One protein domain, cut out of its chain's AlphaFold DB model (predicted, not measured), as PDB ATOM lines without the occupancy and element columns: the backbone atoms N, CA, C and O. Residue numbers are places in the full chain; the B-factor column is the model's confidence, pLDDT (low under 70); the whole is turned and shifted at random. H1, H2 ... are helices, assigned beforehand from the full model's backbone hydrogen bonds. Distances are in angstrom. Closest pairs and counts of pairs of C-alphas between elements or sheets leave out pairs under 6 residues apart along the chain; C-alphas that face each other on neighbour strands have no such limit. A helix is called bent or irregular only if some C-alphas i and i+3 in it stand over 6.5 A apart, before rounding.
ATOM      1  N   GLU A  25     156.597 -94.035 114.755       75.12
ATOM      2  CA  GLU A  25     158.027 -93.966 114.448       75.12
ATOM      3  C   GLU A  25     158.327 -93.814 112.950       75.12
ATOM      4  O   GLU A  25     159.167 -92.999 112.567       75.12
ATOM      5  N   GLU A  26     157.629 -94.546 112.076       77.12
ATOM      6  CA  GLU A  26     157.782 -94.402 110.621       77.12
ATOM      7  C   GLU A  26     157.282 -93.037 110.142       77.12
ATOM      8  O   GLU A  26     157.896 -92.396 109.285       77.12
ATOM      9  N   ARG A  27     156.196 -92.548 110.752       78.50
ATOM     10  CA  ARG A  27     155.680 -91.201 110.501       78.50
ATOM     11  C   ARG A  27     156.695 -90.130 110.897       78.50
ATOM     12  O   ARG A  27     156.897 -89.185 110.136       78.50
ATOM     13  N   LYS A  28     157.345 -90.287 112.055       81.19
ATOM     14  CA  LYS A  28     158.373 -89.360 112.544       81.19
ATOM     15  C   LYS A  28     159.549 -89.283 111.564       81.19
ATOM     16  O   LYS A  28     159.884 -88.192 111.115       81.19
ATOM     17  N   LYS A  29     160.035 -90.441 111.098       83.94
ATOM     18  CA  LYS A  29     161.086 -90.532 110.067       83.94
ATOM     19  C   LYS A  29     160.685 -89.866 108.747       83.94
ATOM     20  O   LYS A  29     161.511 -89.184 108.142       83.94
ATOM     21  N   CYS A  30     159.432 -90.021 108.296       85.56
ATOM     22  CA  CYS A  30     158.961 -89.281 107.120       85.56
ATOM     23  C   CYS A  30     159.015 -87.763 107.359       85.56
ATOM     24  O   CYS A  30     159.510 -87.041 106.494       85.56
ATOM     25  N   TYR A  31     158.525 -87.274 108.503       83.75
ATOM     26  CA  TYR A  31     158.541 -85.840 108.795       83.75
ATOM     27  C   TYR A  31     159.957 -85.268 108.874       83.75
ATOM     28  O   TYR A  31     160.185 -84.198 108.324       83.75
ATOM     29  N   GLU A  32     160.914 -85.986 109.461       85.00
ATOM     30  CA  GLU A  32     162.316 -85.553 109.502       85.00
ATOM     31  C   GLU A  32     162.931 -85.472 108.095       85.00
ATOM     32  O   GLU A  32     163.533 -84.461 107.733       85.00
ATOM     33  N   ALA A  33     162.717 -86.492 107.252       86.56
ATOM     34  CA  ALA A  33     163.189 -86.478 105.864       86.56
ATOM     35  C   ALA A  33     162.532 -85.360 105.033       86.56
ATOM     36  O   ALA A  33     163.175 -84.746 104.177       86.56
ATOM     37  N   ARG A  34     161.249 -85.091 105.299       85.44
ATOM     38  CA  ARG A  34     160.474 -84.011 104.687       85.44
ATOM     39  C   ARG A  34     161.068 -82.649 105.033       85.44
ATOM     40  O   ARG A  34     161.290 -81.837 104.138       85.44
ATOM     41  N   ASP A  35     161.304 -82.404 106.317       85.38
ATOM     42  CA  ASP A  35     161.831 -81.134 106.807       85.38
ATOM     43  C   ASP A  35     163.239 -80.876 106.274       85.38
ATOM     44  O   ASP A  35     163.504 -79.801 105.748       85.38
ATOM     45  N   ALA A  36     164.101 -81.899 106.263       86.19
ATOM     46  CA  ALA A  36     165.421 -81.804 105.648       86.19
ATOM     47  C   ALA A  36     165.338 -81.441 104.151       86.19
ATOM     48  O   ALA A  36     166.086 -80.588 103.667       86.19
ATOM     49  N   TYR A  37     164.407 -82.052 103.407       86.31
ATOM     50  CA  TYR A  37     164.183 -81.740 101.993       86.31
ATOM     51  C   TYR A  37     163.689 -80.304 101.776       86.31
ATOM     52  O   TYR A  37     164.226 -79.612 100.910       86.31
ATOM     53  N   PHE A  38     162.705 -79.839 102.552       81.69
ATOM     54  CA  PHE A  38     162.169 -78.483 102.404       81.69
ATOM     55  C   PHE A  38     163.118 -77.405 102.913       81.69
ATOM     56  O   PHE A  38     163.264 -76.389 102.241       81.69
ATOM     57  N   SER A  39     163.823 -77.643 104.018       83.75
ATOM     58  CA  SER A  39     164.890 -76.761 104.492       83.75
ATOM     59  C   SER A  39     165.974 -76.600 103.419       83.75
ATOM     60  O   SER A  39     166.381 -75.486 103.105       83.75
ATOM     61  N   CYS A  40     166.354 -77.691 102.740       83.19
ATOM     62  CA  CYS A  40     167.273 -77.628 101.601       83.19
ATOM     63  C   CYS A  40     166.691 -76.878 100.385       83.19
ATOM     64  O   CYS A  40     167.458 -76.301  99.611       83.19
ATOM     65  N   LEU A  41     165.372 -76.916 100.164       81.31
ATOM     66  CA  LEU A  41     164.722 -76.163  99.084       81.31
ATOM     67  C   LEU A  41     164.704 -74.661  99.368       81.31
ATOM     68  O   LEU A  41     164.979 -73.891  98.451       81.31
ATOM     69  N   ASP A  42     164.411 -74.279 100.609       80.56
ATOM     70  CA  ASP A  42     164.364 -72.887 101.060       80.56
ATOM     71  C   ASP A  42     165.760 -72.250 101.067       80.56
ATOM     72  O   ASP A  42     165.978 -71.203 100.465       80.56
ATOM     73  N   ALA A  43     166.758 -72.974 101.585       79.81
ATOM     74  CA  ALA A  43     168.162 -72.561 101.573       79.81
ATOM     75  C   ALA A  43     168.805 -72.547 100.168       79.81
ATOM     76  O   ALA A  43     170.011 -72.334 100.041       79.81
ATOM     77  N   ASN A  44     168.038 -72.826  99.104       65.81
ATOM     78  CA  ASN A  44     168.517 -72.923  97.723       65.81
ATOM     79  C   ASN A  44     169.718 -73.884  97.572       65.81
ATOM     80  O   ASN A  44     170.637 -73.682  96.771       65.81
ATOM     81  N   GLY A  45     169.714 -74.961  98.365       62.28
ATOM     82  CA  GLY A  45     170.799 -75.930  98.439       62.28
ATOM     83  C   GLY A  45     171.036 -76.651  97.108       62.28
ATOM     84  O   GLY A  45     170.120 -76.899  96.316       62.28
ATOM     85  N   GLY A  46     172.296 -77.016  96.849       73.38
ATOM     86  CA  GLY A  46     172.739 -77.552  95.560       73.38
ATOM     87  C   GLY A  46     171.871 -78.701  95.022       73.38
ATOM     88  O   GLY A  46     171.489 -79.623  95.745       73.38
ATOM     89  N   ARG A  47     171.620 -78.704  93.701       75.38
ATOM     90  CA  ARG A  47     170.727 -79.661  93.000       75.38
ATOM     91  C   ARG A  47     170.986 -81.142  93.318       75.38
ATOM     92  O   ARG A  47     170.061 -81.952  93.244       75.38
ATOM     93  N   ARG A  48     172.231 -81.507  93.656       78.88
ATOM     94  CA  ARG A  48     172.604 -82.867  94.087       78.88
ATOM     95  C   ARG A  48     171.966 -83.238  95.426       78.88
ATOM     96  O   ARG A  48     171.395 -84.319  95.529       78.88
ATOM     97  N   HIS A  49     172.010 -82.338  96.403       80.12
ATOM     98  CA  HIS A  49     171.477 -82.573  97.743       80.12
ATOM     99  C   HIS A  49     169.948 -82.714  97.708       80.12
ATOM    100  O   HIS A  49     169.409 -83.699  98.206       80.12
ATOM    101  N   ARG A  50     169.270 -81.840  96.947       82.19
ATOM    102  CA  ARG A  50     167.828 -81.940  96.658       82.19
ATOM    103  C   ARG A  50     167.433 -83.317  96.115       82.19
ATOM    104  O   ARG A  50     166.475 -83.915  96.592       82.19
ATOM    105  N   ARG A  51     168.146 -83.830  95.103       84.19
ATOM    106  CA  ARG A  51     167.833 -85.140  94.495       84.19
ATOM    107  C   ARG A  51     168.058 -86.298  95.466       84.19
ATOM    108  O   ARG A  51     167.295 -87.260  95.433       84.19
ATOM    109  N   SER A  52     169.090 -86.220  96.303       86.25
ATOM    110  CA  SER A  52     169.362 -87.237  97.323       86.25
ATOM    111  C   SER A  52     168.285 -87.250  98.407       86.25
ATOM    112  O   SER A  52     167.732 -88.310  98.693       86.25
ATOM    113  N   LEU A  53     167.923 -86.079  98.939       87.25
ATOM    114  CA  LEU A  53     166.871 -85.935  99.948       87.25
ATOM    115  C   LEU A  53     165.497 -86.337  99.403       87.25
ATOM    116  O   LEU A  53     164.762 -87.039 100.087       87.25
ATOM    117  N   ARG A  54     165.189 -86.008  98.140       85.81
ATOM    118  CA  ARG A  54     163.965 -86.463  97.459       85.81
ATOM    119  C   ARG A  54     163.862 -87.988  97.420       85.81
ATOM    120  O   ARG A  54     162.838 -88.537  97.804       85.81
ATOM    121  N   LYS A  55     164.939 -88.679  97.035       86.00
ATOM    122  CA  LYS A  55     164.965 -90.152  97.040       86.00
ATOM    123  C   LYS A  55     164.780 -90.731  98.440       86.00
ATOM    124  O   LYS A  55     164.175 -91.787  98.578       86.00
ATOM    125  N   LEU A  56     165.333 -90.076  99.459       85.50
ATOM    126  CA  LEU A  56     165.176 -90.487 100.854       85.50
ATOM    127  C   LEU A  56     163.719 -90.308 101.306       85.50
ATOM    128  O   LEU A  56     163.119 -91.206 101.888       85.50
ATOM    129  N   TYR A  57     163.131 -89.177 100.937       83.56
ATOM    130  CA  TYR A  57     161.751 -88.826 101.215       83.56
ATOM    131  C   TYR A  57     160.751 -89.782 100.546       83.56
ATOM    132  O   TYR A  57     159.846 -90.274 101.213       83.56
ATOM    133  N   GLU A  58     160.963 -90.150  99.279       85.44
ATOM    134  CA  GLU A  58     160.148 -91.148  98.564       85.44
ATOM    135  C   GLU A  58     160.330 -92.579  99.100       85.44
ATOM    136  O   GLU A  58     159.453 -93.420  98.920       85.44
ATOM    137  N   LYS A  59     161.462 -92.871  99.756       84.38
ATOM    138  CA  LYS A  59     161.713 -94.173 100.392       84.38
ATOM    139  C   LYS A  59     161.054 -94.305 101.762       84.38
ATOM    140  O   LYS A  59     160.562 -95.382 102.081       84.38
ATOM    141  N   HIS A  60     161.088 -93.251 102.576       82.75
ATOM    142  CA  HIS A  60     160.552 -93.285 103.940       82.75
ATOM    143  C   HIS A  60     159.087 -92.865 104.022       82.75
ATOM    144  O   HIS A  60     158.396 -93.261 104.959       82.75
ATOM    145  N   CYS A  61     158.603 -92.069 103.067       83.06
ATOM    146  CA  CYS A  61     157.243 -91.562 103.085       83.06
ATOM    147  C   CYS A  61     156.367 -92.223 102.009       83.06
ATOM    148  O   CYS A  61     156.807 -92.393 100.871       83.06
ATOM    149  N   PRO A  62     155.106 -92.579 102.318       83.94
ATOM    150  CA  PRO A  62     154.206 -93.162 101.342       83.94
ATOM    151  C   PRO A  62     153.907 -92.166 100.215       83.94
ATOM    152  O   PRO A  62     153.772 -90.963 100.458       83.94
ATOM    153  N   PRO A  63     153.693 -92.651  98.982       79.81
ATOM    154  CA  PRO A  63     153.507 -91.790  97.814       79.81
ATOM    155  C   PRO A  63     152.266 -90.891  97.921       79.81
ATOM    156  O   PRO A  63     152.234 -89.809  97.342       79.81
ATOM    157  N   SER A  64     151.245 -91.306  98.683       80.62
ATOM    158  CA  SER A  64     150.071 -90.472  98.973       80.62
ATOM    159  C   SER A  64     150.426 -89.243  99.815       80.62
ATOM    160  O   SER A  64     149.884 -88.170  99.567       80.62
ATOM    161  N   TRP A  65     151.355 -89.381 100.765       84.12
ATOM    162  CA  TRP A  65     151.829 -88.270 101.585       84.12
ATOM    163  C   TRP A  65     152.719 -87.339 100.775       84.12
ATOM    164  O   TRP A  65     152.476 -86.140 100.787       84.12
ATOM    165  N   VAL A  66     153.669 -87.879 100.003       84.88
ATOM    166  CA  VAL A  66     154.524 -87.083  99.102       84.88
ATOM    167  C   VAL A  66     153.669 -86.178  98.210       84.88
ATOM    168  O   VAL A  66     153.822 -84.961  98.261       84.88
ATOM    169  N   LYS A  67     152.676 -86.749  97.508       85.88
ATOM    170  CA  LYS A  67     151.727 -85.984  96.679       85.88
ATOM    171  C   LYS A  67     150.967 -84.914  97.464       85.88
ATOM    172  O   LYS A  67     150.770 -83.816  96.957       85.88
ATOM    173  N   HIS A  68     150.522 -85.236  98.678       84.50
ATOM    174  CA  HIS A  68     149.812 -84.281  99.526       84.50
ATOM    175  C   HIS A  68     150.709 -83.106  99.934       84.50
ATOM    176  O   HIS A  68     150.259 -81.968  99.913       84.50
ATOM    177  N   PHE A  69     151.978 -83.356 100.266       83.31
ATOM    178  CA  PHE A  69     152.913 -82.301 100.655       83.31
ATOM    179  C   PHE A  69     153.365 -81.428  99.486       83.31
ATOM    180  O   PHE A  69     153.458 -80.218  99.673       83.31
ATOM    181  N   ASP A  70     153.619 -82.006  98.307       84.31
ATOM    182  CA  ASP A  70     153.885 -81.225  97.091       84.31
ATOM    183  C   ASP A  70     152.705 -80.283  96.808       84.31
ATOM    184  O   ASP A  70     152.893 -79.069  96.738       84.31
ATOM    185  N   LYS A  71     151.476 -80.818  96.798       87.19
ATOM    186  CA  LYS A  71     150.268 -80.011  96.600       87.19
ATOM    187  C   LYS A  71     150.100 -78.939  97.680       87.19
ATOM    188  O   LYS A  71     149.820 -77.790  97.359       87.19
ATOM    189  N   LYS A  72     150.334 -79.288  98.951       86.56
ATOM    190  CA  LYS A  72     150.249 -78.338 100.064       86.56
ATOM    191  C   LYS A  72     151.191 -77.151  99.867       86.56
ATOM    192  O   LYS A  72     150.821 -76.047 100.230       86.56
ATOM    193  N   ARG A  73     152.389 -77.348  99.307       81.56
ATOM    194  CA  ARG A  73     153.326 -76.242  99.044       81.56
ATOM    195  C   ARG A  73     152.829 -75.314  97.944       81.56
ATOM    196  O   ARG A  73     152.942 -74.107  98.105       81.56
ATOM    197  N   GLU A  74     152.267 -75.862  96.871       86.50
ATOM    198  CA  GLU A  74     151.651 -75.055  95.810       86.50
ATOM    199  C   GLU A  74     150.448 -74.265  96.345       86.50
ATOM    200  O   GLU A  74     150.277 -73.087  96.034       86.50
ATOM    201  N   GLU A  75     149.631 -74.903  97.186       85.56
ATOM    202  CA  GLU A  75     148.498 -74.258  97.849       85.56
ATOM    203  C   GLU A  75     148.951 -73.169  98.824       85.56
ATOM    204  O   GLU A  75     148.369 -72.089  98.811       85.56
ATOM    205  N   ASP A  76     149.992 -73.415  99.619       85.00
ATOM    206  CA  ASP A  76     150.555 -72.453 100.572       85.00
ATOM    207  C   ASP A  76     151.183 -71.250  99.855       85.00
ATOM    208  O   ASP A  76     150.916 -70.111 100.221       85.00
ATOM    209  N   GLU A  77     151.922 -71.472  98.763       83.69
ATOM    210  CA  GLU A  77     152.472 -70.396  97.930       83.69
ATOM    211  C   GLU A  77     151.360 -69.554  97.293       83.69
ATOM    212  O   GLU A  77     151.392 -68.320  97.337       83.69
ATOM    213  N   LYS A  78     150.337 -70.218  96.741       86.75
ATOM    214  CA  LYS A  78     149.170 -69.544  96.168       86.75
ATOM    215  C   LYS A  78     148.407 -68.762  97.230       86.75
ATOM    216  O   LYS A  78     148.010 -67.629  96.966       86.75
ATOM    217  N   LEU A  79     148.191 -69.361  98.399       87.88
ATOM    218  CA  LEU A  79     147.495 -68.736  99.514       87.88
ATOM    219  C   LEU A  79     148.276 -67.533 100.025       87.88
ATOM    220  O   LEU A  79     147.668 -66.488 100.217       87.88
ATOM    221  N   ARG A  80     149.601 -67.645 100.169       86.50
ATOM    222  CA  ARG A  80     150.477 -66.540 100.565       86.50
ATOM    223  C   ARG A  80     150.331 -65.359  99.608       86.50
ATOM    224  O   ARG A  80     149.993 -64.270 100.052       86.50
ATOM    225  N   LYS A  81     150.404 -65.616  98.298       86.25
ATOM    226  CA  LYS A  81     150.203 -64.591  97.262       86.25
ATOM    227  C   LYS A  81     148.805 -63.959  97.300       86.25
ATOM    228  O   LYS A  81     148.659 -62.764  97.062       86.25
ATOM    229  N   LEU A  82     147.770 -64.760  97.565       84.81
ATOM    230  CA  LEU A  82     146.393 -64.273  97.694       84.81
ATOM    231  C   LEU A  82     146.201 -63.429  98.961       84.81
ATOM    232  O   LEU A  82     145.480 -62.436  98.919       84.81
ATOM    233  N   LEU A  83     146.826 -63.837 100.069       85.19
ATOM    234  CA  LEU A  83     146.821 -63.108 101.332       85.19
ATOM    235  C   LEU A  83     147.515 -61.767 101.166       85.19
ATOM    236  O   LEU A  83     146.893 -60.775 101.507       85.19
ATOM    237  N   GLU A  84     148.716 -61.739 100.582       78.06
ATOM    238  CA  GLU A  84     149.452 -60.506 100.269       78.06
ATOM    239  C   GLU A  84     148.551 -59.532  99.489       78.06
ATOM    240  O   GLU A  84     148.247 -58.448  99.982       78.06
ATOM    241  N   ALA A  85     147.968 -59.993  98.375       78.44
ATOM    242  CA  ALA A  85     147.051 -59.193  97.561       78.44
ATOM    243  C   ALA A  85     145.772 -58.736  98.298       78.44
ATOM    244  O   ALA A  85     145.186 -57.711  97.943       78.44
ATOM    245  N   ARG A  86     145.299 -59.488  99.303       72.62
ATOM    246  CA  ARG A  86     144.140 -59.115 100.133       72.62
ATOM    247  C   ARG A  86     144.518 -58.148 101.257       72.62
ATOM    248  O   ARG A  86     143.724 -57.255 101.543       72.62
ATOM    249  N   SER A  87     145.683 -58.295 101.886       63.19
ATOM    250  CA  SER A  87     146.177 -57.369 102.917       63.19
ATOM    251  C   SER A  87     146.413 -55.956 102.370       63.19
ATOM    252  O   SER A  87     146.137 -54.978 103.068       63.19
ATOM    253  N   ASP A  88     146.794 -55.828 101.096       55.09
ATOM    254  CA  ASP A  88     146.860 -54.532 100.406       55.09
ATOM    255  C   ASP A  88     145.474 -53.871 100.237       55.09
ATOM    256  O   ASP A  88     145.361 -52.645 100.194       55.09
ATOM    257  N   ALA A  89     144.397 -54.666 100.171       55.19
ATOM    258  CA  ALA A  89     143.026 -54.166 100.048       55.19
ATOM    259  C   ALA A  89     142.401 -53.775 101.400       55.19
ATOM    260  O   ALA A  89     141.591 -52.852 101.455       55.19
TER     261      ALA A  89
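This is residues 25 to 89 of the 101 residues of the protein "Hypothetical protein" of Micromonas pusilla (UniProt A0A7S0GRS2). Two helices, H1 and H2, lie side by side as a helical hairpin, and a third and longest helix, H3, leaves from the end of H2 and slants away from the hairpin, making a V with H2. The first part of H3 stays beside the end of the hairpin where H1 begins and H2 ends, while its residues 74 to 89 stick out as a long arm. The printed part has 65 residues with three named helices, H1, H2 and H3 in that order along the chain, and no named strand; its class is all helix. The whole is loose, with a radius of gyration of the C-alphas of 14.1 A, and elongated, spanning 44 by 26 by 16 A.

Find C-alpha 25 at (158.027, -93.966, 114.448); from there H1, residues 25 to 42, runs 25.8 A from first to last C-alpha. After residues 43 to 46, H2 takes residues 47 to 60 and measures 20.2 A, ending at C-alpha 60 at (160.552, -93.285, 103.940). After residues 61 and 62, H3 takes residues 63 to 89 and measures 39.1 A, and you reach its last C-alpha, 89, at (143.026, -54.166, 100.048). None of the three helices is bent or irregular.

Begin with the hairpin of H1 and H2, which touch with 17 pairs of C-alphas within 8 A. Look at Cys 30 and His 60, whose C-alphas are the closest of the two helices, at 5.4 A. H1 and H2 run opposite ways at a shallow tilt of 18 degrees. Next look at Glu 58 and Val 66, the closest C-alphas of H2 and H3, at 7.0 A; these two helices are close but not clearly touching. H2 and H3 run opposite ways at a steep tilt of 59 degrees. H1 and H3 are near each other, with 5 pairs of C-alphas within 10 A. Farther along H3, residues 74 to 89 stand free. On the backbone of H1 and H2, every O i to N i+4 pair is within hydrogen-bond range; in H3, 22 of 23 are.

The two C-alphas farthest apart are those of Glu 25 and Ala 89, the first and last printed residues, at 44.9 A. Without residues 74 to 89, the body of 49 residues spans 27 by 21 by 14 A and has a radius of gyration of 10.2 A. The printed part has no cut, and both links, H1 to H2 and H2 to H3, are tight. The mean pLDDT of the printed part is 81.4; look at residues 44 to 45 and 87 to 89 for the values under 70, where the model's confidence is low.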